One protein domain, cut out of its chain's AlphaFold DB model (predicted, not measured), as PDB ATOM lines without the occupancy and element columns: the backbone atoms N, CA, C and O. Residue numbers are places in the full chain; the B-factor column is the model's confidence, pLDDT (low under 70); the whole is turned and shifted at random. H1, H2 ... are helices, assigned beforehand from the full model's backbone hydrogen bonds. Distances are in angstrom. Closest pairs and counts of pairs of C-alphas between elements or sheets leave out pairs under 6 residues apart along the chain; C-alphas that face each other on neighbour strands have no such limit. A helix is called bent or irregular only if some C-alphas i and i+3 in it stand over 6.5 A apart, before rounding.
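This is residues 2 to 16 and 27 to 203 of the 210 residues of an uncharacterized protein of Pseudonocardia sp. Ae707_Ps1 (UniProt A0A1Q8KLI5). A head of short and medium helices, H3 to H10, is packed at one end of a very long helix, H2, whose other end reaches far away from the head as an arm, with H1 folded back side by side with it. In the head, H5 lies between H3, H4 and H7, while H6, H8, H9 and H10 pack on farther from H2. The printed part has 192 residues with ten named helices, H1 to H10 in order along the chain, and no named strand; the class is all helix. It is loose, with a radius of gyration of the C-alphas of 23.3 A, and spans 80 by 41 by 24 A, the arm making the length.

H2, residues 27 to 72, is 64.7 A long, from C-alpha 27 at (211.828, 188.070, 214.777) to C-alpha 72 at (184.807, 144.949, 254.707). It is neither bent nor irregular, but only just: C-alphas 37 and 40 are 6.4 A apart. H1 is residues 2 to 16, 20.9 A. H3 is residues 77 to 95, 26.7 A; H4 residues 101 to 107; H5 residues 112 to 124, 18.7 A; H6 residues 131 to 139. H7 is residues 144 to 157, 20.1 A; H8 residues 164 to 180, 24.3 A; H9 residues 183 to 186. H10, residues 188 to 202, 21.4 A, ends with C-alpha 202 at (175.305, 180.630, 278.377).

With residues 28 to 43 alone, H2 touches H1 at a shallow tilt of 6 degrees, opposite ways; the closest C-alphas, of Gly 10 and Gly 32, are 4.5 A apart. With residues 59 to 70 alone it touches H3, its hairpin partner, closest at the C-alphas of Leu 66 and Phe 83, 6.5 A. H5 is the hub, touching H2, H3, H4 and H7; its closest C-alphas to H3 are Gly 124 and Ile 91, 4.2 A, and to H4, in a hairpin, Asp 114 and Leu 107, 4.9 A. H5 and H7 run the same way at a shallow tilt of 25 degrees, with the C-alphas of Thr 116 and Glu 146 closest, 4.8 A. H6 and H7 form a hairpin, and H6 touches H8 at 9 degrees, closest at the C-alphas of Arg 139 and Ala 173, 5.3 A. H10 touches H7, closest at the C-alphas of Arg 190 and Tyr 148, 5.9 A; H9 touches H8 and H10 only at the corner. Every O i to N i+4 pair is within hydrogen-bond range in H1, H3 to H8 and H10, and 39 of 42 in H2; H9 is too short for such a pair.

The two C-alphas farthest apart, of Gly 16 and Arg 179, are 80.6 A apart. Residues 17 to 26 are not printed, and C-alphas 16 and 27 are 12.2 A apart across the cut. Of the links printed whole, none is long. The mean pLDDT of the printed part is 83.2; 53 residues are under 70, among them residues 2 to 16 and 28 to 59.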
ATOM      1  N   VAL A   2     207.232 167.453 227.966       51.28
ATOM      2  CA  VAL A   2     206.929 168.617 227.102       51.28
ATOM      3  C   VAL A   2     207.949 169.759 227.262       51.28
ATOM      4  O   VAL A   2     208.344 170.374 226.282       51.28
ATOM      5  N   ILE A   3     208.469 169.982 228.474       51.06
ATOM      6  CA  ILE A   3     209.395 171.090 228.788       51.06
ATOM      7  C   ILE A   3     210.732 170.979 228.038       51.06
ATOM      8  O   ILE A   3     211.247 171.977 227.540       51.06
ATOM      9  N   GLY A   4     211.270 169.761 227.903       57.19
ATOM     10  CA  GLY A   4     212.511 169.527 227.157       57.19
ATOM     11  C   GLY A   4     212.385 169.897 225.678       57.19
ATOM     12  O   GLY A   4     213.314 170.461 225.112       57.19
ATOM     13  N   ALA A   5     211.217 169.660 225.072       60.28
ATOM     14  CA  ALA A   5     210.963 170.004 223.677       60.28
ATOM     15  C   ALA A   5     210.853 171.523 223.466       60.28
ATOM     16  O   ALA A   5     211.412 172.038 222.504       60.28
ATOM     17  N   SER A   6     210.206 172.253 224.381       56.56
ATOM     18  CA  SER A   6     210.053 173.712 224.279       56.56
ATOM     19  C   SER A   6     211.374 174.466 224.467       56.56
ATOM     20  O   SER A   6     211.645 175.419 223.741       56.56
ATOM     21  N   VAL A   7     212.222 174.020 225.402       59.25
ATOM     22  CA  VAL A   7     213.556 174.609 225.626       59.25
ATOM     23  C   VAL A   7     214.482 174.326 224.442       59.25
ATOM     24  O   VAL A   7     215.165 175.235 223.972       59.25
ATOM     25  N   LEU A   8     214.463 173.098 223.907       63.84
ATOM     26  CA  LEU A   8     215.228 172.743 222.708       63.84
ATOM     27  C   LEU A   8     214.738 173.492 221.461       63.84
ATOM     28  O   LEU A   8     215.561 173.917 220.658       63.84
ATOM     29  N   ALA A   9     213.428 173.707 221.314       62.91
ATOM     30  CA  ALA A   9     212.867 174.495 220.216       62.91
ATOM     31  C   ALA A   9     213.252 175.982 220.316       62.91
ATOM     32  O   ALA A   9     213.681 176.563 219.322       62.91
ATOM     33  N   GLY A  10     213.167 176.587 221.508       59.69
ATOM     34  CA  GLY A  10     213.569 177.981 221.731       59.69
ATOM     35  C   GLY A  10     215.062 178.221 221.481       59.69
ATOM     36  O   GLY A  10     215.428 179.150 220.764       59.69
ATOM     37  N   LEU A  11     215.926 177.338 221.995       60.50
ATOM     38  CA  LEU A  11     217.370 177.382 221.729       60.50
ATOM     39  C   LEU A  11     217.694 177.097 220.258       60.50
ATOM     40  O   LEU A  11     218.548 177.767 219.683       60.50
ATOM     41  N   GLY A  12     216.996 176.148 219.630       61.81
ATOM     42  CA  GLY A  12     217.161 175.828 218.213       61.81
ATOM     43  C   GLY A  12     216.823 177.004 217.294       61.81
ATOM     44  O   GLY A  12     217.566 177.267 216.351       61.81
ATOM     45  N   LEU A  13     215.760 177.757 217.600       59.62
ATOM     46  CA  LEU A  13     215.386 178.968 216.859       59.62
ATOM     47  C   LEU A  13     216.418 180.095 217.025       59.62
ATOM     48  O   LEU A  13     216.728 180.775 216.050       59.62
ATOM     49  N   MET A  14     217.000 180.259 218.220       58.75
ATOM     50  CA  MET A  14     218.051 181.261 218.455       58.75
ATOM     51  C   MET A  14     219.381 180.901 217.781       58.75
ATOM     52  O   MET A  14     220.024 181.764 217.188       58.75
ATOM     53  N   VAL A  15     219.796 179.631 217.836       61.78
ATOM     54  CA  VAL A  15     221.054 179.164 217.222       61.78
ATOM     55  C   VAL A  15     220.939 179.097 215.695       61.78
ATOM     56  O   VAL A  15     221.883 179.438 214.986       61.78
ATOM     57  N   GLY A  16     219.770 178.716 215.170       58.84
ATOM     58  CA  GLY A  16     219.494 178.645 213.734       58.84
ATOM     59  C   GLY A  16     219.343 180.000 213.035       58.84
ATOM     60  O   GLY A  16     219.346 180.038 211.808       58.84
ATOM     61  N   VAL A  27     213.106 188.778 214.577       70.50
ATOM     62  CA  VAL A  27     211.828 188.070 214.777       70.50
ATOM     63  C   VAL A  27     212.045 186.694 215.417       70.50
ATOM     64  O   VAL A  27     211.332 186.321 216.348       70.50
ATOM     65  N   LEU A  28     213.054 185.939 214.973       63.66
ATOM     66  CA  LEU A  28     213.378 184.626 215.544       63.66
ATOM     67  C   LEU A  28     213.856 184.707 216.997       63.66
ATOM     68  O   LEU A  28     213.486 183.858 217.810       63.66
ATOM     69  N   ILE A  29     214.636 185.736 217.335       68.56
ATOM     70  CA  ILE A  29     215.087 185.983 218.707       68.56
ATOM     71  C   ILE A  29     213.901 186.354 219.603       68.56
ATOM     72  O   ILE A  29     213.782 185.792 220.689       68.56
ATOM     73  N   GLU A  30     212.998 187.235 219.162       68.69
ATOM     74  CA  GLU A  30     211.814 187.614 219.949       68.69
ATOM     75  C   GLU A  30     210.858 186.438 220.176       68.69
ATOM     76  O   GLU A  30     210.380 186.228 221.296       68.69
ATOM     77  N   VAL A  31     210.611 185.623 219.146       68.75
ATOM     78  CA  VAL A  31     209.774 184.420 219.269       68.75
ATOM     79  C   VAL A  31     210.447 183.388 220.178       68.75
ATOM     80  O   VAL A  31     209.801 182.855 221.080       68.75
ATOM     81  N   GLY A  32     211.751 183.146 220.009       61.00
ATOM     82  CA  GLY A  32     212.520 182.245 220.869       61.00
ATOM     83  C   GLY A  32     212.533 182.696 222.333       61.00
ATOM     84  O   GLY A  32     212.323 181.881 223.232       61.00
ATOM     85  N   ALA A  33     212.703 183.998 222.581       66.25
ATOM     86  CA  ALA A  33     212.676 184.582 223.919       66.25
ATOM     87  C   ALA A  33     211.282 184.475 224.554       66.25
ATOM     88  O   ALA A  33     211.167 184.111 225.722       66.25
ATOM     89  N   SER A  34     210.220 184.702 223.778       67.12
ATOM     90  CA  SER A  34     208.834 184.558 224.240       67.12
ATOM     91  C   SER A  34     208.503 183.109 224.619       67.12
ATOM     92  O   SER A  34     207.892 182.862 225.657       67.12
ATOM     93  N   VAL A  35     208.963 182.128 223.835       60.97
ATOM     94  CA  VAL A  35     208.804 180.696 224.150       60.97
ATOM     95  C   VAL A  35     209.590 180.310 225.409       60.97
ATOM     96  O   VAL A  35     209.073 179.583 226.259       60.97
ATOM     97  N   LEU A  36     210.808 180.835 225.573       59.56
ATOM     98  CA  LEU A  36     211.622 180.623 226.773       59.56
ATOM     99  C   LEU A  36     211.010 181.270 228.024       59.56
ATOM    100  O   LEU A  36     211.127 180.703 229.105       59.56
ATOM    101  N   LEU A  37     210.313 182.402 227.889       65.06
ATOM    102  CA  LEU A  37     209.608 183.067 228.993       65.06
ATOM    103  C   LEU A  37     208.306 182.354 229.396       65.06
ATOM    104  O   LEU A  37     207.907 182.423 230.557       65.06
ATOM    105  N   LEU A  38     207.661 181.631 228.477       60.44
ATOM    106  CA  LEU A  38     206.447 180.853 228.761       60.44
ATOM    107  C   LEU A  38     206.740 179.455 229.336       60.44
ATOM    108  O   LEU A  38     205.898 178.887 230.034       60.44
ATOM    109  N   ALA A  39     207.930 178.896 229.095       59.34
ATOM    110  CA  ALA A  39     208.315 177.576 229.603       59.34
ATOM    111  C   ALA A  39     208.298 177.463 231.151       59.34
ATOM    112  O   ALA A  39     207.779 176.461 231.654       59.34
ATOM    113  N   PRO A  40     208.762 178.464 231.929       53.06
ATOM    114  CA  PRO A  40     208.608 178.489 233.383       53.06
ATOM    115  C   PRO A  40     207.148 178.473 233.844       53.06
ATOM    116  O   PRO A  40     206.833 177.810 234.827       53.06
ATOM    117  N   LEU A  41     206.238 179.149 233.131       55.19
ATOM    118  CA  LEU A  41     204.815 179.182 233.488       55.19
ATOM    119  C   LEU A  41     204.147 177.817 233.273       55.19
ATOM    120  O   LEU A  41     203.436 177.341 234.155       55.19
ATOM    121  N   ALA A  42     204.445 177.144 232.159       57.91
ATOM    122  CA  ALA A  42     203.971 175.782 231.909       57.91
ATOM    123  C   ALA A  42     204.555 174.763 232.909       57.91
ATOM    124  O   ALA A  42     203.870 173.826 233.319       57.91
ATOM    125  N   TYR A  43     205.810 174.954 233.334       60.19
ATOM    126  CA  TYR A  43     206.437 174.147 234.385       60.19
ATOM    127  C   TYR A  43     205.753 174.341 235.743       60.19
ATOM    128  O   TYR A  43     205.457 173.360 236.419       60.19
ATOM    129  N   ILE A  44     205.468 175.589 236.124       49.12
ATOM    130  CA  ILE A  44     204.753 175.907 237.364       49.12
ATOM    131  C   ILE A  44     203.350 175.295 237.338       49.12
ATOM    132  O   ILE A  44     202.925 174.721 238.334       49.12
ATOM    133  N   GLU A  45     202.648 175.338 236.205       48.91
ATOM    134  CA  GLU A  45     201.332 174.710 236.074       48.91
ATOM    135  C   GLU A  45     201.386 173.179 236.239       48.91
ATOM    136  O   GLU A  45     200.585 172.621 236.989       48.91
ATOM    137  N   ASP A  46     202.332 172.489 235.590       50.41
ATOM    138  CA  ASP A  46     202.491 171.028 235.711       50.41
ATOM    139  C   ASP A  46     202.947 170.620 237.122       50.41
ATOM    140  O   ASP A  46     202.429 169.661 237.696       50.41
ATOM    141  N   PHE A  47     203.858 171.386 237.729       47.59
ATOM    142  CA  PHE A  47     204.295 171.190 239.111       47.59
ATOM    143  C   PHE A  47     203.131 171.362 240.092       47.59
ATOM    144  O   PHE A  47     202.874 170.470 240.896       47.59
ATOM    145  N   LEU A  48     202.357 172.445 239.971       46.44
ATOM    146  CA  LEU A  48     201.173 172.670 240.798       46.44
ATOM    147  C   LEU A  48     200.135 171.567 240.594       46.44
ATOM    148  O   LEU A  48     199.583 171.080 241.573       46.44
ATOM    149  N   ARG A  49     199.889 171.109 239.360       48.06
ATOM    150  CA  ARG A  49     198.964 169.994 239.089       48.06
ATOM    151  C   ARG A  49     199.433 168.678 239.713       48.06
ATOM    152  O   ARG A  49     198.593 167.943 240.230       48.06
ATOM    153  N   ARG A  50     200.737 168.382 239.708       46.53
ATOM    154  CA  ARG A  50     201.300 167.172 240.335       46.53
ATOM    155  C   ARG A  50     201.300 167.246 241.854       46.53
ATOM    156  O   ARG A  50     200.802 166.321 242.481       46.53
ATOM    157  N   SER A  51     201.742 168.357 242.439       41.59
ATOM    158  CA  SER A  51     201.686 168.565 243.889       41.59
ATOM    159  C   SER A  51     200.241 168.574 244.396       41.59
ATOM    160  O   SER A  51     199.931 167.936 245.398       41.59
ATOM    161  N   LEU A  52     199.314 169.196 243.656       45.66
ATOM    162  CA  LEU A  52     197.881 169.097 243.941       45.66
ATOM    163  C   LEU A  52     197.352 167.675 243.744       45.66
ATOM    164  O   LEU A  52     196.388 167.319 244.409       45.66
ATOM    165  N   GLY A  53     197.931 166.869 242.853       40.62
ATOM    166  CA  GLY A  53     197.582 165.464 242.626       40.62
ATOM    167  C   GLY A  53     198.011 164.542 243.771       40.62
ATOM    168  O   GLY A  53     197.214 163.721 244.218       40.62
ATOM    169  N   GLU A  54     199.222 164.726 244.291       52.56
ATOM    170  CA  GLU A  54     199.773 163.971 245.427       52.56
ATOM    171  C   GLU A  54     199.050 164.315 246.736       52.56
ATOM    172  O   GLU A  54     198.648 163.422 247.485       52.56
ATOM    173  N   ILE A  55     198.759 165.599 246.962       47.91
ATOM    174  CA  ILE A  55     197.927 166.041 248.089       47.91
ATOM    175  C   ILE A  55     196.476 165.561 247.914       47.91
ATOM    176  O   ILE A  55     195.840 165.098 248.867       47.91
ATOM    177  N   ASN A  56     195.953 165.577 246.681       52.53
ATOM    178  CA  ASN A  56     194.624 165.039 246.393       52.53
ATOM    179  C   ASN A  56     194.502 163.538 246.656       52.53
ATOM    180  O   ASN A  56     193.431 163.084 247.066       52.53
ATOM    181  N   ALA A  57     195.569 162.779 246.408       61.34
ATOM    182  CA  ALA A  57     195.598 161.342 246.635       61.34
ATOM    183  C   ALA A  57     195.468 161.003 248.123       61.34
ATOM    184  O   ALA A  57     194.858 159.995 248.451       61.34
ATOM    185  N   SER A  58     195.960 161.861 249.018       69.44
ATOM    186  CA  SER A  58     195.930 161.623 250.461       69.44
ATOM    187  C   SER A  58     194.511 161.591 251.048       69.44
ATOM    188  O   SER A  58     194.078 160.545 251.521       69.44
ATOM    189  N   LEU A  59     193.736 162.681 250.953       68.88
ATOM    190  CA  LEU A  59     192.359 162.691 251.480       68.88
ATOM    191  C   LEU A  59     191.446 161.728 250.719       68.88
ATOM    192  O   LEU A  59     190.582 161.109 251.329       68.88
ATOM    193  N   ARG A  60     191.618 161.571 249.397       72.12
ATOM    194  CA  ARG A  60     190.838 160.573 248.646       72.12
ATOM    195  C   ARG A  60     191.195 159.149 249.060       72.12
ATOM    196  O   ARG A  60     190.311 158.303 249.081       72.12
ATOM    197  N   SER A  61     192.452 158.890 249.420       74.69
ATOM    198  CA  SER A  61     192.869 157.626 250.031       74.69
ATOM    199  C   SER A  61     192.221 157.446 251.402       74.69
ATOM    200  O   SER A  61     191.712 156.366 251.681       74.69
ATOM    201  N   SER A  62     192.125 158.500 252.220       76.31
ATOM    202  CA  SER A  62     191.382 158.456 253.486       76.31
ATOM    203  C   SER A  62     189.900 158.138 253.273       76.31
ATOM    204  O   SER A  62     189.381 157.262 253.955       76.31
ATOM    205  N   VAL A  63     189.230 158.766 252.300       76.88
ATOM    206  CA  VAL A  63     187.838 158.439 251.933       76.88
ATOM    207  C   VAL A  63     187.723 156.988 251.470       76.88
ATOM    208  O   VAL A  63     186.904 156.241 251.995       76.88
ATOM    209  N   ALA A  64     188.567 156.557 250.530       73.81
ATOM    210  CA  ALA A  64     188.556 155.186 250.029       73.81
ATOM    211  C   ALA A  64     188.815 154.167 251.150       73.81
ATOM    212  O   ALA A  64     188.158 153.129 251.202       73.81
ATOM    213  N   GLY A  65     189.731 154.479 252.070       67.12
ATOM    214  CA  GLY A  65     190.007 153.690 253.264       67.12
ATOM    215  C   GLY A  65     188.791 153.614 254.180       67.12
ATOM    216  O   GLY A  65     188.401 152.522 254.582       67.12
ATOM    217  N   LEU A  66     188.135 154.745 254.434       75.00
ATOM    218  CA  LEU A  66     186.928 154.832 255.249       75.00
ATOM    219  C   LEU A  66     185.786 153.978 254.668       75.00
ATOM    220  O   LEU A  66     185.213 153.134 255.364       75.00
ATOM    221  N   SER A  67     185.510 154.120 253.368       75.38
ATOM    222  CA  SER A  67     184.507 153.311 252.673       75.38
ATOM    223  C   SER A  67     184.884 151.825 252.641       75.38
ATOM    224  O   SER A  67     184.016 150.969 252.819       75.38
ATOM    225  N   ALA A  68     186.166 151.490 252.465       68.00
ATOM    226  CA  ALA A  68     186.640 150.107 252.493       68.00
ATOM    227  C   ALA A  68     186.449 149.467 253.875       68.00
ATOM    228  O   ALA A  68     185.903 148.370 253.964       68.00
ATOM    229  N   ILE A  69     186.825 150.159 254.953       67.88
ATOM    230  CA  ILE A  69     186.644 149.682 256.331       67.88
ATOM    231  C   ILE A  69     185.153 149.455 256.618       67.88
ATOM    232  O   ILE A  69     184.790 148.424 257.187       67.88
ATOM    233  N   ARG A  70     184.277 150.375 256.181       75.06
ATOM    234  CA  ARG A  70     182.818 150.245 256.335       75.06
ATOM    235  C   ARG A  70     182.257 148.994 255.664       75.06
ATOM    236  O   ARG A  70     181.383 148.348 256.234       75.06
ATOM    237  N   ASN A  71     182.746 148.685 254.465       73.19
ATOM    238  CA  ASN A  71     182.226 147.602 253.631       73.19
ATOM    239  C   ASN A  71     182.829 146.232 253.973       73.19
ATOM    240  O   ASN A  71     182.174 145.215 253.759       73.19
ATOM    241  N   LEU A  72     184.068 146.193 254.470       68.81
ATOM    242  CA  LEU A  72     184.807 144.949 254.707       68.81
ATOM    243  C   LEU A  72     184.702 144.439 256.146       68.81
ATOM    244  O   LEU A  72     184.796 143.230 256.356       68.81
ATOM    245  N   LEU A  73     184.542 145.326 257.133       67.88
ATOM    246  CA  LEU A  73     184.545 144.942 258.544       67.88
ATOM    247  C   LEU A  73     183.137 144.981 259.164       67.88
ATOM    248  O   LEU A  73     182.358 145.910 258.902       67.88
ATOM    249  N   PRO A  74     182.807 144.009 260.037       76.31
ATOM    250  CA  PRO A  74     181.566 144.030 260.798       76.31
ATOM    251  C   PRO A  74     181.508 145.246 261.732       76.31
ATOM    252  O   PRO A  74     182.516 145.870 262.053       76.31
ATOM    253  N   SER A  75     180.296 145.605 262.157       79.19
ATOM    254  CA  SER A  75     180.055 146.722 263.076       79.19
ATOM    255  C   SER A  75     180.467 146.389 264.508       79.19
ATOM    256  O   SER A  75     179.607 146.198 265.360       79.19
ATOM    257  N   ASP A  76     181.773 146.326 264.755       80.44
ATOM    258  CA  ASP A  76     182.371 146.073 266.065       80.44
ATOM    259  C   ASP A  76     183.288 147.221 266.531       80.44
ATOM    260  O   ASP A  76     183.532 148.205 265.823       80.44
ATOM    261  N   GLU A  77     183.776 147.111 267.767       78.56
ATOM    262  CA  GLU A  77     184.675 148.094 268.383       78.56
ATOM    263  C   GLU A  77     185.979 148.258 267.596       78.56
ATOM    264  O   GLU A  77     186.501 149.366 267.482       78.56
ATOM    265  N   ARG A  78     186.481 147.174 266.993       69.69
ATOM    266  CA  ARG A  78     187.713 147.197 266.204       69.69
ATOM    267  C   ARG A  78     187.543 148.042 264.951       69.69
ATOM    268  O   ARG A  78     188.432 148.826 264.627       69.69
ATOM    269  N   ARG A  79     186.415 147.911 264.251       74.88
ATOM    270  CA  ARG A  79     186.119 148.756 263.094       74.88
ATOM    271  C   ARG A  79     186.090 150.225 263.494       74.88
ATOM    272  O   ARG A  79     186.692 151.041 262.805       74.88
ATOM    273  N   THR A  80     185.426 150.551 264.600       79.00
ATOM    274  CA  THR A  80     185.356 151.925 265.119       79.00
ATOM    275  C   THR A  80     186.745 152.479 265.445       79.00
ATOM    276  O   THR A  80     187.057 153.585 265.020       79.00
ATOM    277  N   ALA A  81     187.611 151.692 266.090       72.56
ATOM    278  CA  ALA A  81     188.979 152.106 266.400       72.56
ATOM    279  C   ALA A  81     189.792 152.454 265.139       72.56
ATOM    280  O   ALA A  81     190.419 153.506 265.084       72.56
ATOM    281  N   ILE A  82     189.724 151.623 264.091       71.06
ATOM    282  CA  ILE A  82     190.433 151.887 262.824       71.06
ATOM    283  C   ILE A  82     189.871 153.141 262.133       71.06
ATOM    284  O   ILE A  82     190.617 153.931 261.554       71.06
ATOM    285  N   PHE A  83     188.551 153.341 262.195       80.12
ATOM    286  CA  PHE A  83     187.902 154.556 261.700       80.12
ATOM    287  C   PHE A  83     188.443 155.811 262.392       80.12
ATOM    288  O   PHE A  83     188.771 156.788 261.717       80.12
ATOM    289  N   ASP A  84     188.535 155.780 263.719       83.38
ATOM    290  CA  ASP A  84     189.014 156.911 264.508       83.38
ATOM    291  C   ASP A  84     190.504 157.178 264.280       83.38
ATOM    292  O   ASP A  84     190.876 158.333 264.105       83.38
ATOM    293  N   GLU A  85     191.343 156.143 264.172       78.25
ATOM    294  CA  GLU A  85     192.763 156.299 263.815       78.25
ATOM    295  C   GLU A  85     192.942 156.996 262.457       78.25
ATOM    296  O   GLU A  85     193.748 157.919 262.321       78.25
ATOM    297  N   LEU A  86     192.160 156.594 261.448       83.31
ATOM    298  CA  LEU A  86     192.211 157.204 260.120       83.31
ATOM    299  C   LEU A  86     191.780 158.675 260.160       83.31
ATOM    300  O   LEU A  86     192.415 159.521 259.527       83.31
ATOM    301  N   LEU A  87     190.710 158.991 260.889       90.44
ATOM    302  CA  LEU A  87     190.200 160.358 260.985       90.44
ATOM    303  C   LEU A  87     191.090 161.253 261.857       90.44
ATOM    304  O   LEU A  87     191.223 162.437 261.549       90.44
ATOM    305  N   GLU A  88     191.759 160.712 262.873       89.31
ATOM    306  CA  GLU A  88     192.748 161.454 263.659       89.31
ATOM    307  C   GLU A  88     193.992 161.780 262.818       89.31
ATOM    308  O   GLU A  88     194.461 162.915 262.833       89.31
ATOM    309  N   ALA A  89     194.440 160.865 261.950       84.38
ATOM    310  CA  ALA A  89     195.496 161.175 260.983       84.38
ATOM    311  C   ALA A  89     195.092 162.305 260.011       84.38
ATOM    312  O   ALA A  89     195.924 163.127 259.625       84.38
ATOM    313  N   VAL A  90     193.814 162.388 259.619       91.88
ATOM    314  CA  VAL A  90     193.302 163.521 258.824       91.88
ATOM    315  C   VAL A  90     193.326 164.818 259.638       91.88
ATOM    316  O   VAL A  90     193.701 165.860 259.102       91.88
ATOM    317  N   ILE A  91     192.954 164.770 260.919       95.31
ATOM    318  CA  ILE A  91     193.007 165.926 261.826       95.31
ATOM    319  C   ILE A  91     194.438 166.464 261.922       95.31
ATOM    320  O   ILE A  91     194.644 167.668 261.749       95.31
ATOM    321  N   ASP A  92     195.419 165.596 262.159       91.12
ATOM    322  CA  ASP A  92     196.819 165.994 262.317       91.12
ATOM    323  C   ASP A  92     197.377 166.623 261.035       91.12
ATOM    324  O   ASP A  92     197.896 167.737 261.060       91.12
ATOM    325  N   ARG A  93     197.142 166.003 259.877       90.75
ATOM    326  CA  ARG A  93     197.604 166.545 258.586       90.75
ATOM    327  C   ARG A  93     196.932 167.866 258.217       90.75
ATOM    328  O   ARG A  93     197.552 168.748 257.624       90.75
ATOM    329  N   ALA A  94     195.659 168.037 258.577       94.62
ATOM    330  CA  ALA A  94     194.966 169.308 258.394       94.62
ATOM    331  C   ALA A  94     195.545 170.410 259.292       94.62
ATOM    332  O   ALA A  94     195.627 171.562 258.863       94.62
ATOM    333  N   ARG A  95     195.957 170.059 260.518       95.31
ATOM    334  CA  ARG A  95     196.644 170.966 261.448       95.31
ATOM    335  C   ARG A  95     197.990 171.427 260.885       95.31
ATOM    336  O   ARG A  95     198.307 172.608 261.001       95.31
ATOM    337  N   ASP A  96     198.701 170.535 260.202       92.50
ATOM    338  CA  ASP A  96     199.983 170.816 259.542       92.50
ATOM    339  C   ASP A  96     199.836 171.561 258.199       92.50
ATOM    340  O   ASP A  96     200.823 171.880 257.534       92.50
ATOM    341  N   GLY A  97     198.604 171.894 257.796       90.50
ATOM    342  CA  GLY A  97     198.333 172.676 256.589       90.50
ATOM    343  C   GLY A  97     198.499 171.889 255.289       90.50
ATOM    344  O   GLY A  97     198.616 172.491 254.223       90.50
ATOM    345  N   GLU A  98     198.475 170.556 255.347       88.94
ATOM    346  CA  GLU A  98     198.700 169.706 254.175       88.94
ATOM    347  C   GLU A  98     197.552 169.730 253.157       88.94
ATOM    348  O   GLU A  98     197.698 169.203 252.055       88.94
ATOM    349  N   PHE A  99     196.402 170.319 253.499       89.31
ATOM    350  CA  PHE A  99     195.208 170.276 252.662       89.31
ATOM    351  C   PHE A  99     194.801 171.654 252.131       89.31
ATOM    352  O   PHE A  99     194.628 172.597 252.906       89.31
ATOM    353  N   PRO A 100     194.557 171.795 250.816       91.44
ATOM    354  CA  PRO A 100     193.996 173.015 250.265       91.44
ATOM    355  C   PRO A 100     192.511 173.132 250.623       91.44
ATOM    356  O   PRO A 100     191.737 172.180 250.497       91.44
ATOM    357  N   ALA A 101     192.072 174.348 250.963       92.69
ATOM    358  CA  ALA A 101     190.675 174.618 251.308       92.69
ATOM    359  C   ALA A 101     189.694 174.139 250.220       92.69
ATOM    360  O   ALA A 101     188.654 173.569 250.532       92.69
ATOM    361  N   THR A 102     190.031 174.311 248.936       92.38
ATOM    362  CA  THR A 102     189.194 173.892 247.794       92.38
ATOM    363  C   THR A 102     188.878 172.398 247.785       92.38
ATOM    364  O   THR A 102     187.780 172.006 247.380       92.38
ATOM    365  N   GLN A 103     189.799 171.563 248.262       91.25
ATOM    366  CA  GLN A 103     189.589 170.128 248.361       91.25
ATOM    367  C   GLN A 103     188.605 169.795 249.481       91.25
ATOM    368  O   GLN A 103     187.659 169.047 249.246       91.25
ATOM    369  N   ILE A 104     188.749 170.429 250.649       95.00
ATOM    370  CA  ILE A 104     187.797 170.268 251.756       95.00
ATOM    371  C   ILE A 104     186.391 170.688 251.309       95.00
ATOM    372  O   ILE A 104     185.439 169.932 251.487       95.00
ATOM    373  N   ARG A 105     186.256 171.820 250.599       94.69
ATOM    374  CA  ARG A 105     184.965 172.253 250.024       94.69
ATOM    375  C   ARG A 105     184.366 171.252 249.043       94.69
ATOM    376  O   ARG A 105     183.148 171.185 248.900       94.69
ATOM    377  N   THR A 106     185.207 170.524 248.317       94.38
ATOM    378  CA  THR A 106     184.753 169.499 247.372       94.38
ATOM    379  C   THR A 106     184.182 168.303 248.129       94.38
ATOM    380  O   THR A 106     183.053 167.907 247.853       94.38
ATOM    381  N   LEU A 107     184.894 167.819 249.149       94.88
ATOM    382  CA  LEU A 107     184.444 166.718 250.007       94.88
ATOM    383  C   LEU A 107     183.158 167.054 250.780       94.88
ATOM    384  O   LEU A 107     182.268 166.221 250.902       94.88
ATOM    385  N   LEU A 108     182.971 168.305 251.214       96.25
ATOM    386  CA  LEU A 108     181.728 168.734 251.878       96.25
ATOM    387  C   LEU A 108     180.470 168.624 251.005       96.25
ATOM    388  O   LEU A 108     179.357 168.731 251.530       96.25
ATOM    389  N   ARG A 109     180.623 168.476 249.687       94.44
ATOM    390  CA  ARG A 109     179.518 168.269 248.741       94.44
ATOM    391  C   ARG A 109     179.323 166.798 248.374       94.44
ATOM    392  O   ARG A 109     178.357 166.502 247.679       94.44
ATOM    393  N   GLY A 110     180.227 165.927 248.816       93.44
ATOM    394  CA  GLY A 110     180.178 164.491 248.592       93.44
ATOM    395  C   GLY A 110     179.199 163.770 249.514       93.44
ATOM    396  O   GLY A 110     178.310 164.380 250.127       93.44
ATOM    397  N   ASP A 111     179.363 162.455 249.594       93.75
ATOM    398  CA  ASP A 111     178.542 161.577 250.427       93.75
ATOM    399  C   ASP A 111     178.911 161.651 251.925       93.75
ATOM    400  O   ASP A 111     179.723 162.473 252.350       93.75
ATOM    401  N   GLY A 112     178.267 160.835 252.761       91.88
ATOM    402  CA  GLY A 112     178.539 160.803 254.199       91.88
ATOM    403  C   GLY A 112     179.997 160.511 254.571       91.88
ATOM    404  O   GLY A 112     180.481 161.059 255.564       91.88
ATOM    405  N   ASP A 113     180.707 159.695 253.788       92.19
ATOM    406  CA  ASP A 113     182.104 159.337 254.053       92.19
ATOM    407  C   ASP A 113     183.013 160.527 253.702       92.19
ATOM    408  O   ASP A 113     183.808 160.969 254.540       92.19
ATOM    409  N   ASP A 114     182.807 161.125 252.521       95.25
ATOM    410  CA  ASP A 114     183.486 162.353 252.089       95.25
ATOM    411  C   ASP A 114     183.314 163.480 253.114       95.25
ATOM    412  O   ASP A 114     184.278 164.129 253.538       95.25
ATOM    413  N   ARG A 115     182.071 163.707 253.554       97.44
ATOM    414  CA  ARG A 115     181.756 164.757 254.526       97.44
ATOM    415  C   ARG A 115     182.379 164.478 255.883       97.44
ATOM    416  O   ARG A 115     182.853 165.418 256.513       97.44
ATOM    417  N   THR A 116     182.430 163.224 256.325       97.31
ATOM    418  CA  THR A 116     183.067 162.863 257.601       97.31
ATOM    419  C   THR A 116     184.561 163.188 257.579       97.31
ATOM    420  O   THR A 116     185.062 163.821 258.508       97.31
ATOM    421  N   VAL A 117     185.257 162.854 256.489       96.12
ATOM    422  CA  VAL A 117     186.674 163.206 256.298       96.12
ATOM    423  C   VAL A 117     186.868 164.727 256.256       96.12
ATOM    424  O   VAL A 117     187.773 165.259 256.900       96.12
ATOM    425  N   ALA A 118     185.993 165.458 255.561       97.62
ATOM    426  CA  ALA A 118     186.049 166.919 255.522       97.62
ATOM    427  C   ALA A 118     185.851 167.560 256.907       97.62
ATOM    428  O   ALA A 118     186.555 168.505 257.261       97.62
ATOM    429  N   LEU A 119     184.912 167.041 257.703       98.44
ATOM    430  CA  LEU A 119     184.658 167.499 259.070       98.44
ATOM    431  C   LEU A 119     185.848 167.204 259.990       98.44
ATOM    432  O   LEU A 119     186.199 168.056 260.804       98.44
ATOM    433  N   ALA A 120     186.510 166.055 259.832       97.75
ATOM    434  CA  ALA A 120     187.759 165.762 260.534       97.75
ATOM    435  C   ALA A 120     188.846 166.797 260.199       97.75
ATOM    436  O   ALA A 120     189.444 167.382 261.099       97.75
ATOM    437  N   ALA A 121     189.023 167.146 258.923       97.50
ATOM    438  CA  ALA A 121     189.971 168.195 258.541       97.50
ATOM    439  C   ALA A 121     189.636 169.571 259.163       97.50
ATOM    440  O   ALA A 121     190.540 170.297 259.581       97.50
ATOM    441  N   MET A 122     188.351 169.927 259.296       98.06
ATOM    442  CA  MET A 122     187.928 171.166 259.977       98.06
ATOM    443  C   MET A 122     188.274 171.194 261.471       98.06
ATOM    444  O   MET A 122     188.472 172.274 262.029       98.06
ATOM    445  N   ILE A 123     188.331 170.033 262.131       98.06
ATOM    446  CA  ILE A 123     188.774 169.936 263.531       98.06
ATOM    447  C   ILE A 123     190.270 170.253 263.622       98.06
ATOM    448  O   ILE A 123     190.680 170.975 264.529       98.06
ATOM    449  N   GLY A 124     191.072 169.744 262.681       97.25
ATOM    450  CA  GLY A 124     192.510 170.018 262.614       97.25
ATOM    451  C   GLY A 124     192.831 171.483 262.321       97.25
ATOM    452  O   GLY A 124     193.729 172.054 262.938       97.25
ATOM    453  N   SER A 125     192.054 172.118 261.438       97.44
ATOM    454  CA  SER A 125     192.187 173.541 261.122       97.44
ATOM    455  C   SER A 125     190.828 174.222 260.972       97.44
ATOM    456  O   SER A 125     190.108 174.043 259.986       97.44
ATOM    457  N   THR A 126     190.509 175.095 261.934       96.56
ATOM    458  CA  THR A 126     189.232 175.831 261.950       96.56
ATOM    459  C   THR A 126     189.072 176.784 260.761       96.56
ATOM    460  O   THR A 126     187.951 177.129 260.407       96.56
ATOM    461  N   SER A 127     190.161 177.148 260.075       96.06
ATOM    462  CA  SER A 127     190.112 177.971 258.855       96.06
ATOM    463  C   SER A 127     189.301 177.345 257.709       96.06
ATOM    464  O   SER A 127     188.866 178.054 256.802       96.06
ATOM    465  N   PHE A 128     189.066 176.029 257.752       96.12
ATOM    466  CA  PHE A 128     188.245 175.319 256.772       96.12
ATOM    467  C   PHE A 128     186.754 175.286 257.116       96.12
ATOM    468  O   PHE A 128     185.974 174.770 256.319       96.12
ATOM    469  N   VAL A 129     186.345 175.774 258.290       97.25
ATOM    470  CA  VAL A 129     184.984 175.585 258.802       97.25
ATOM    471  C   VAL A 129     183.958 176.291 257.921       97.25
ATOM    472  O   VAL A 129     183.983 177.505 257.737       97.25
ATOM    473  N   GLU A 130     182.983 175.517 257.447       97.12
ATOM    474  CA  GLU A 130     181.792 176.027 256.777       97.12
ATOM    475  C   GLU A 130     180.568 175.768 257.661       97.12
ATOM    476  O   GLU A 130     180.038 174.655 257.701       97.12
ATOM    477  N   GLY A 131     180.094 176.798 258.372       97.19
ATOM    478  CA  GLY A 131     179.009 176.663 259.353       97.19
ATOM    479  C   GLY A 131     177.743 176.005 258.787       97.19
ATOM    480  O   GLY A 131     177.144 175.146 259.430       97.19
ATOM    481  N   ALA A 132     177.372 176.322 257.541       97.75
ATOM    482  CA  ALA A 132     176.234 175.694 256.866       97.75
ATOM    483  C   ALA A 132     176.417 174.178 256.660       97.75
ATOM    484  O   ALA A 132     175.458 173.415 256.809       97.75
ATOM    485  N   ALA A 133     177.638 173.734 256.348       97.88
ATOM    486  CA  ALA A 133     177.949 172.320 256.177       97.88
ATOM    487  C   ALA A 133     177.914 171.579 257.519       97.88
ATOM    488  O   ALA A 133     177.308 170.511 257.599       97.88
ATOM    489  N   VAL A 134     178.458 172.186 258.581       98.38
ATOM    490  CA  VAL A 134     178.387 171.660 259.956       98.38
ATOM    491  C   VAL A 134     176.932 171.493 260.404       98.38
ATOM    492  O   VAL A 134     176.535 170.408 260.825       98.38
ATOM    493  N   ILE A 135     176.096 172.526 260.244       98.50
ATOM    494  CA  ILE A 135     174.667 172.474 260.599       98.50
ATOM    495  C   ILE A 135     173.946 171.367 259.823       98.50
ATOM    496  O   ILE A 135     173.166 170.607 260.401       98.50
ATOM    497  N   ARG A 136     174.200 171.254 258.512       98.06
ATOM    498  CA  ARG A 136     173.620 170.193 257.678       98.06
ATOM    499  C   ARG A 136     173.998 168.813 258.215       98.06
ATOM    500  O   ARG A 136     173.099 167.994 258.376       98.06
ATOM    501  N   SER A 137     175.270 168.585 258.524       98.44
ATOM    502  CA  SER A 137     175.776 167.300 259.017       98.44
ATOM    503  C   SER A 137     175.313 166.960 260.442       98.44
ATOM    504  O   SER A 137     175.238 165.792 260.796       98.44
ATOM    505  N   ILE A 138     174.898 167.942 261.250       98.38
ATOM    506  CA  ILE A 138     174.207 167.680 262.528       98.38
ATOM    507  C   ILE A 138     172.735 167.301 262.287       98.38
ATOM    508  O   ILE A 138     172.217 166.342 262.872       98.38
ATOM    509  N   ARG A 139     172.054 168.057 261.412       97.69
ATOM    510  CA  ARG A 139     170.601 167.970 261.196       97.69
ATOM    511  C   ARG A 139     170.177 166.789 260.323       97.69
ATOM    512  O   ARG A 139     169.097 166.244 260.526       97.69
ATOM    513  N   ARG A 140     170.973 166.443 259.313       96.19
ATOM    514  CA  ARG A 140     170.707 165.372 258.340       96.19
ATOM    515  C   ARG A 140     171.999 164.605 258.015       96.19
ATOM    516  O   ARG A 140     172.452 164.671 256.875       96.19
ATOM    517  N   PRO A 141     172.621 163.954 259.010       97.06
ATOM    518  CA  PRO A 141     173.770 163.093 258.771       97.06
ATOM    519  C   PRO A 141     173.364 161.838 257.990       97.06
ATOM    520  O   PRO A 141     172.301 161.272 258.248       97.06
ATOM    521  N   ASP A 142     174.254 161.345 257.132       95.31
ATOM    522  CA  ASP A 142     174.120 160.019 256.511       95.31
ATOM    523  C   ASP A 142     174.576 158.907 257.468       95.31
ATOM    524  O   ASP A 142     174.248 157.735 257.279       95.31
ATOM    525  N   SER A 143     175.343 159.252 258.511       92.94
ATOM    526  CA  SER A 143     175.833 158.299 259.506       92.94
ATOM    527  C   SER A 143     176.000 158.904 260.903       92.94
ATOM    528  O   SER A 143     176.164 160.111 261.087       92.94
ATOM    529  N   ALA A 144     176.025 158.040 261.916       92.69
ATOM    530  CA  ALA A 144     176.321 158.426 263.293       92.69
ATOM    531  C   ALA A 144     177.718 159.078 263.443       92.69
ATOM    532  O   ALA A 144     177.887 159.990 264.260       92.69
ATOM    533  N   ASN A 145     178.689 158.646 262.627       92.69
ATOM    534  CA  ASN A 145     180.045 159.198 262.596       92.69
ATOM    535  C   ASN A 145     180.046 160.618 262.031       92.69
ATOM    536  O   ASN A 145     180.622 161.511 262.646       92.69
ATOM    537  N   GLU A 146     179.334 160.856 260.926       96.88
ATOM    538  CA  GLU A 146     179.210 162.199 260.353       96.88
ATOM    539  C   GLU A 146     178.665 163.185 261.397       96.88
ATOM    540  O   GLU A 146     179.234 164.258 261.601       96.88
ATOM    541  N   GLN A 147     177.611 162.797 262.124       97.94
ATOM    542  CA  GLN A 147     177.033 163.637 263.174       97.94
ATOM    543  C   GLN A 147     178.025 163.911 264.311       97.94
ATOM    544  O   GLN A 147     178.123 165.041 264.794       97.94
ATOM    545  N   TYR A 148     178.766 162.889 264.745       97.31
ATOM    546  CA  TYR A 148     179.769 163.015 265.799       97.31
ATOM    547  C   TYR A 148     180.898 163.981 265.405       97.31
ATOM    548  O   TYR A 148     181.197 164.917 266.153       97.31
ATOM    549  N   TYR A 149     181.473 163.822 264.210       98.00
ATOM    550  CA  TYR A 149     182.526 164.710 263.715       98.00
ATOM    551  C   TYR A 149     182.003 166.123 263.420       98.00
ATOM    552  O   TYR A 149     182.724 167.092 263.655       98.00
ATOM    553  N   ALA A 150     180.736 166.281 263.025       98.50
ATOM    554  CA  ALA A 150     180.114 167.599 262.887       98.50
ATOM    555  C   ALA A 150     180.008 168.335 264.232       98.50
ATOM    556  O   ALA A 150     180.326 169.521 264.313       98.50
ATOM    557  N   LEU A 151     179.628 167.635 265.306       98.62
ATOM    558  CA  LEU A 151     179.602 168.202 266.658       98.62
ATOM    559  C   LEU A 151     181.008 168.576 267.149       98.62
ATOM    560  O   LEU A 151     181.191 169.650 267.725       98.62
ATOM    561  N   ARG A 152     182.018 167.730 266.897       98.44
ATOM    562  CA  ARG A 152     183.420 168.051 267.223       98.44
ATOM    563  C   ARG A 152     183.910 169.282 266.458       98.44
ATOM    564  O   ARG A 152     184.487 170.174 267.078       98.44
ATOM    565  N   ALA A 153     183.644 169.363 265.153       98.38
ATOM    566  CA  ALA A 153     184.010 170.513 264.326       98.38
ATOM    567  C   ALA A 153     183.329 171.800 264.822       98.38
ATOM    568  O   ALA A 153     183.994 172.824 264.982       98.38
ATOM    569  N   ALA A 154     182.033 171.735 265.160       98.44
ATOM    570  CA  ALA A 154     181.314 172.848 265.782       98.44
ATOM    571  C   ALA A 154     181.981 173.304 267.086       98.44
ATOM    572  O   ALA A 154     182.173 174.499 267.299       98.44
ATOM    573  N   SER A 155     182.365 172.358 267.947       98.19
ATOM    574  CA  SER A 155     183.030 172.656 269.216       98.19
ATOM    575  C   SER A 155     184.410 173.283 269.028       98.19
ATOM    576  O   SER A 155     184.742 174.209 269.764       98.19
ATOM    577  N   ALA A 156     185.204 172.813 268.065       97.62
ATOM    578  CA  ALA A 156     186.526 173.369 267.771       97.62
ATOM    579  C   ALA A 156     186.436 174.804 267.219       97.62
ATOM    580  O   ALA A 156     187.239 175.667 267.566       97.62
ATOM    581  N   ALA A 157     185.426 175.067 266.391       97.31
ATOM    582  CA  ALA A 157     185.219 176.338 265.705       97.31
ATOM    583  C   ALA A 157     184.381 177.356 266.496       97.31
ATOM    584  O   ALA A 157     184.198 178.488 266.032       97.31
ATOM    585  N   TRP A 158     183.851 176.951 267.658       97.31
ATOM    586  CA  TRP A 158     182.764 177.642 268.353       97.31
ATOM    587  C   TRP A 158     183.037 179.126 268.534       97.31
ATOM    588  O   TRP A 158     182.237 179.945 268.104       97.31
ATOM    589  N   SER A 159     184.183 179.472 269.116       93.81
ATOM    590  CA  SER A 159     184.499 180.853 269.489       93.81
ATOM    591  C   SER A 159     185.164 181.668 268.379       93.81
ATOM    592  O   SER A 159     185.121 182.893 268.448       93.81
ATOM    593  N   SER A 160     185.798 181.019 267.399       94.00
ATOM    594  CA  SER A 160     186.701 181.675 266.442       94.00
ATOM    595  C   SER A 160     186.110 181.872 265.049       94.00
ATOM    596  O   SER A 160     186.424 182.873 264.415       94.00
ATOM    597  N   GLN A 161     185.287 180.939 264.563       95.44
ATOM    598  CA  GLN A 161     184.835 180.919 263.162       95.44
ATOM    599  C   GLN A 161     183.317 180.916 263.012       95.44
ATOM    600  O   GLN A 161     182.806 181.289 261.961       95.44
ATOM    601  N   LEU A 162     182.587 180.498 264.050       96.50
ATOM    602  CA  LEU A 162     181.128 180.474 264.023       96.50
ATOM    603  C   LEU A 162     180.557 181.775 264.581       96.50
ATOM    604  O   LEU A 162     180.874 182.155 265.713       96.50
ATOM    605  N   ASP A 163     179.689 182.427 263.813       96.00
ATOM    606  CA  ASP A 163     178.943 183.605 264.262       96.00
ATOM    607  C   ASP A 163     177.748 183.230 265.166       96.00
ATOM    608  O   ASP A 163     177.444 182.055 265.397       96.00
ATOM    609  N   ALA A 164     177.070 184.235 265.722       95.75
ATOM    610  CA  ALA A 164     175.956 184.020 266.644       95.75
ATOM    611  C   ALA A 164     174.749 183.308 265.997       95.75
ATOM    612  O   ALA A 164     174.131 182.470 266.656       95.75
ATOM    613  N   ASP A 165     174.432 183.590 264.727       97.25
ATOM    614  CA  ASP A 165     173.322 182.939 264.009       97.25
ATOM    615  C   ASP A 165     173.649 181.462 263.756       97.25
ATOM    616  O   ASP A 165     172.842 180.573 264.024       97.25
ATOM    617  N   GLN A 166     174.874 181.169 263.327       98.00
ATOM    618  CA  GLN A 166     175.348 179.804 263.127       98.00
ATOM    619  C   GLN A 166     175.351 179.005 264.432       98.00
ATOM    620  O   GLN A 166     174.861 177.875 264.446       98.00
ATOM    621  N   ARG A 167     175.834 179.585 265.540       98.38
ATOM    622  CA  ARG A 167     175.779 178.949 266.869       98.38
ATOM    623  C   ARG A 167     174.336 178.650 267.278       98.38
ATOM    624  O   ARG A 167     174.048 177.524 267.676       98.38
ATOM    625  N   ALA A 168     173.420 179.607 267.114       98.00
ATOM    626  CA  ALA A 168     172.002 179.406 267.413       98.00
ATOM    627  C   ALA A 168     171.387 178.280 266.562       98.00
ATOM    628  O   ALA A 168     170.684 177.416 267.085       98.00
ATOM    629  N   ARG A 169     171.703 178.226 265.262       98.50
ATOM    630  CA  ARG A 169     171.242 177.156 264.359       98.50
ATOM    631  C   ARG A 169     171.823 175.787 264.701       98.50
ATOM    632  O   ARG A 169     171.129 174.789 264.523       98.50
ATOM    633  N   ILE A 170     173.064 175.722 265.183       98.56
ATOM    634  CA  ILE A 170     173.670 174.478 265.674       98.56
ATOM    635  C   ILE A 170     172.921 173.980 266.912       98.56
ATOM    636  O   ILE A 170     172.538 172.814 266.946       98.56
ATOM    637  N   LEU A 171     172.651 174.854 267.887       98.56
ATOM    638  CA  LEU A 171     171.876 174.485 269.079       98.56
ATOM    639  C   LEU A 171     170.463 174.025 268.707       98.56
ATOM    640  O   LEU A 171     170.025 172.971 269.159       98.56
ATOM    641  N   ALA A 172     169.795 174.731 267.792       98.44
ATOM    642  CA  ALA A 172     168.488 174.318 267.289       98.44
ATOM    643  C   ALA A 172     168.531 172.948 266.584       98.44
ATOM    644  O   ALA A 172     167.607 172.151 266.739       98.44
ATOM    645  N   ALA A 173     169.594 172.645 265.829       98.50
ATOM    646  CA  ALA A 173     169.769 171.338 265.192       98.50
ATOM    647  C   ALA A 173     170.006 170.210 266.213       98.50
ATOM    648  O   ALA A 173     169.526 169.097 266.004       98.50
ATOM    649  N   ILE A 174     170.708 170.495 267.315       98.44
ATOM    650  CA  ILE A 174     170.895 169.564 268.439       98.44
ATOM    651  C   ILE A 174     169.552 169.281 269.128       98.44
ATOM    652  O   ILE A 174     169.201 168.120 269.344       98.44
ATOM    653  N   ASP A 175     168.778 170.322 269.432       98.19
ATOM    654  CA  ASP A 175     167.469 170.185 270.080       98.19
ATOM    655  C   ASP A 175     166.449 169.466 269.186       98.19
ATOM    656  O   ASP A 175     165.593 168.723 269.669       98.19
ATOM    657  N   ASP A 176     166.523 169.672 267.870       98.06
ATOM    658  CA  ASP A 176     165.706 168.949 266.898       98.06
ATOM    659  C   ASP A 176     166.066 167.461 266.821       98.06
ATOM    660  O   ASP A 176     165.168 166.619 266.865       98.06
ATOM    661  N   ASP A 177     167.358 167.111 266.788       97.94
ATOM    662  CA  ASP A 177     167.793 165.710 266.836       97.94
ATOM    663  C   ASP A 177     167.305 165.020 268.113       97.94
ATOM    664  O   ASP A 177     166.694 163.956 268.027       97.94
ATOM    665  N   ASN A 178     167.469 165.661 269.277       96.56
ATOM    666  CA  ASN A 178     167.032 165.121 270.566       96.56
ATOM    667  C   ASN A 178     165.521 164.837 270.624       96.56
ATOM    668  O   ASN A 178     165.110 163.881 271.277       96.56
ATOM    669  N   ARG A 179     164.694 165.644 269.944       96.88
ATOM    670  CA  ARG A 179     163.232 165.450 269.880       96.88
ATOM    671  C   ARG A 179     162.791 164.425 268.838       96.88
ATOM    672  O   ARG A 179     161.696 163.887 268.965       96.88
ATOM    673  N   THR A 180     163.589 164.201 267.796       95.00
ATOM    674  CA  THR A 180     163.189 163.394 266.634       95.00
ATOM    675  C   THR A 180     163.881 162.034 266.609       95.00
ATOM    676  O   THR A 180     163.241 161.012 266.835       95.00
ATOM    677  N   ARG A 181     165.188 162.010 266.329       94.00
ATOM    678  CA  ARG A 181     165.991 160.788 266.157       94.00
ATOM    679  C   ARG A 181     166.583 160.285 267.473       94.00
ATOM    680  O   ARG A 181     166.781 159.084 267.634       94.00
ATOM    681  N   GLY A 182     166.887 161.195 268.395       94.19
ATOM    682  CA  GLY A 182     167.496 160.905 269.691       94.19
ATOM    683  C   GLY A 182     168.944 160.410 269.618       94.19
ATOM    684  O   GLY A 182     169.452 159.902 270.616       94.19
ATOM    685  N   TRP A 183     169.624 160.532 268.474       95.50
ATOM    686  CA  TRP A 183     170.973 159.985 268.276       95.50
ATOM    687  C   TRP A 183     172.021 160.683 269.143       95.50
ATOM    688  O   TRP A 183     172.956 160.034 269.625       95.50
ATOM    689  N   ILE A 184     171.870 161.992 269.361       96.75
ATOM    690  CA  ILE A 184     172.730 162.764 270.262       96.75
ATOM    691  C   ILE A 184     172.465 162.375 271.721       96.75
ATOM    692  O   ILE A 184     173.410 162.162 272.475       96.75
ATOM    693  N   ALA A 185     171.200 162.229 272.121       95.44
ATOM    694  CA  ALA A 185     170.835 161.866 273.490       95.44
ATOM    695  C   ALA A 185     171.295 160.448 273.877       95.44
ATOM    696  O   ALA A 185     171.771 160.232 274.996       95.44
ATOM    697  N   GLN A 186     171.180 159.484 272.961       95.12
ATOM    698  CA  GLN A 186     171.488 158.071 273.210       95.12
ATOM    699  C   GLN A 186     172.992 157.781 273.321       95.12
ATOM    700  O   GLN A 186     173.374 156.812 273.968       95.12
ATOM    701  N   ASP A 187     173.848 158.640 272.767       95.19
ATOM    702  CA  ASP A 187     175.296 158.439 272.739       95.19
ATOM    703  C   ASP A 187     176.020 159.322 273.772       95.19
ATOM    704  O   ASP A 187     175.884 160.549 273.731       95.19
ATOM    705  N   PRO A 188     176.792 158.742 274.712       95.75
ATOM    706  CA  PRO A 188     177.464 159.510 275.759       95.75
ATOM    707  C   PRO A 188     178.419 160.589 275.229       95.75
ATOM    708  O   PRO A 188     178.484 161.679 275.805       95.75
ATOM    709  N   HIS A 189     179.133 160.322 274.132       95.12
ATOM    710  CA  HIS A 189     180.122 161.244 273.578       95.12
ATOM    711  C   HIS A 189     179.449 162.412 272.856       95.12
ATOM    712  O   HIS A 189     179.777 163.571 273.125       95.12
ATOM    713  N   ARG A 190     178.453 162.141 272.002       97.25
ATOM    714  CA  ARG A 190     177.657 163.194 271.350       97.25
ATOM    715  C   ARG A 190     176.941 164.064 272.378       97.25
ATOM    716  O   ARG A 190     176.998 165.290 272.275       97.25
ATOM    717  N   ARG A 191     176.346 163.454 273.408       97.75
ATOM    718  CA  ARG A 191     175.691 164.172 274.511       97.75
ATOM    719  C   ARG A 191     176.660 165.086 275.254       97.75
ATOM    720  O   ARG A 191     176.322 166.233 275.535       97.75
ATOM    721  N   GLN A 192     177.869 164.604 275.546       98.12
ATOM    722  CA  GLN A 192     178.892 165.405 276.218       98.12
ATOM    723  C   GLN A 192     179.301 166.623 275.378       98.12
ATOM    724  O   GLN A 192     179.421 167.722 275.919       98.12
ATOM    725  N   ILE A 193     179.497 166.456 274.065       98.12
ATOM    726  CA  ILE A 193     179.847 167.572 273.174       98.12
ATOM    727  C   ILE A 193     178.689 168.574 273.092       98.12
ATOM    728  O   ILE A 193     178.910 169.770 273.268       98.12
ATOM    729  N   ALA A 194     177.454 168.102 272.907       98.00
ATOM    730  CA  ALA A 194     176.265 168.953 272.871       98.00
ATOM    731  C   ALA A 194     176.101 169.788 274.154       98.00
ATOM    732  O   ALA A 194     175.886 170.997 274.078       98.00
ATOM    733  N   ALA A 195     176.297 169.176 275.326       97.75
ATOM    734  CA  ALA A 195     176.240 169.875 276.608       97.75
ATOM    735  C   ALA A 195     177.319 170.967 276.731       97.75
ATOM    736  O   ALA A 195     177.043 172.054 277.238       97.75
ATOM    737  N   ARG A 196     178.539 170.722 276.228       97.50
ATOM    738  CA  ARG A 196     179.605 171.742 276.192       97.50
ATOM    739  C   ARG A 196     179.233 172.925 275.298       97.50
ATOM    740  O   ARG A 196     179.457 174.064 275.694       97.50
ATOM    741  N   LEU A 197     178.654 172.664 274.125       97.19
ATOM    742  CA  LEU A 197     178.199 173.711 273.202       97.19
ATOM    743  C   LEU A 197     177.094 174.574 273.825       97.19
ATOM    744  O   LEU A 197     177.153 175.801 273.757       97.19
ATOM    745  N   GLN A 198     176.127 173.942 274.494       96.56
ATOM    746  CA  GLN A 198     175.076 174.643 275.234       96.56
ATOM    747  C   GLN A 198     175.669 175.499 276.361       96.56
ATOM    748  O   GLN A 198     175.401 176.699 276.420       96.56
ATOM    749  N   ALA A 199     176.544 174.933 277.198       95.88
ATOM    750  CA  ALA A 199     177.212 175.676 278.268       95.88
ATOM    751  C   ALA A 199     178.005 176.885 277.738       95.88
ATOM    752  O   ALA A 199     177.945 177.967 278.319       95.88
ATOM    753  N   ALA A 200     178.691 176.735 276.601       93.00
ATOM    754  CA  ALA A 200     179.452 177.811 275.970       93.00
ATOM    755  C   ALA A 200     178.576 178.959 275.435       93.00
ATOM    756  O   ALA A 200     179.080 180.065 275.261       93.00
ATOM    757  N   SER A 201     177.286 178.722 275.168       91.12
ATOM    758  CA  SER A 201     176.337 179.775 274.773       91.12
ATOM    759  C   SER A 201     175.811 180.596 275.955       91.12
ATOM    760  O   SER A 201     175.456 181.759 275.782       91.12
ATOM    761  N   SER A 202     175.809 180.006 277.152       86.56
ATOM    762  CA  SER A 202     175.305 180.630 278.377       86.56
ATOM    763  C   SER A 202     176.331 181.523 279.075       86.56
ATOM    764  O   SER A 202     175.949 182.324 279.923       86.56
ATOM    765  N   THR A 203     177.622 181.400 278.747       78.31
ATOM    766  CA  THR A 203     178.689 182.229 279.327       78.31
ATOM    767  C   THR A 203     178.673 183.627 278.693       78.31
ATOM    768  O   THR A 203     179.012 183.756 277.514       78.31
TER     769      THR A 203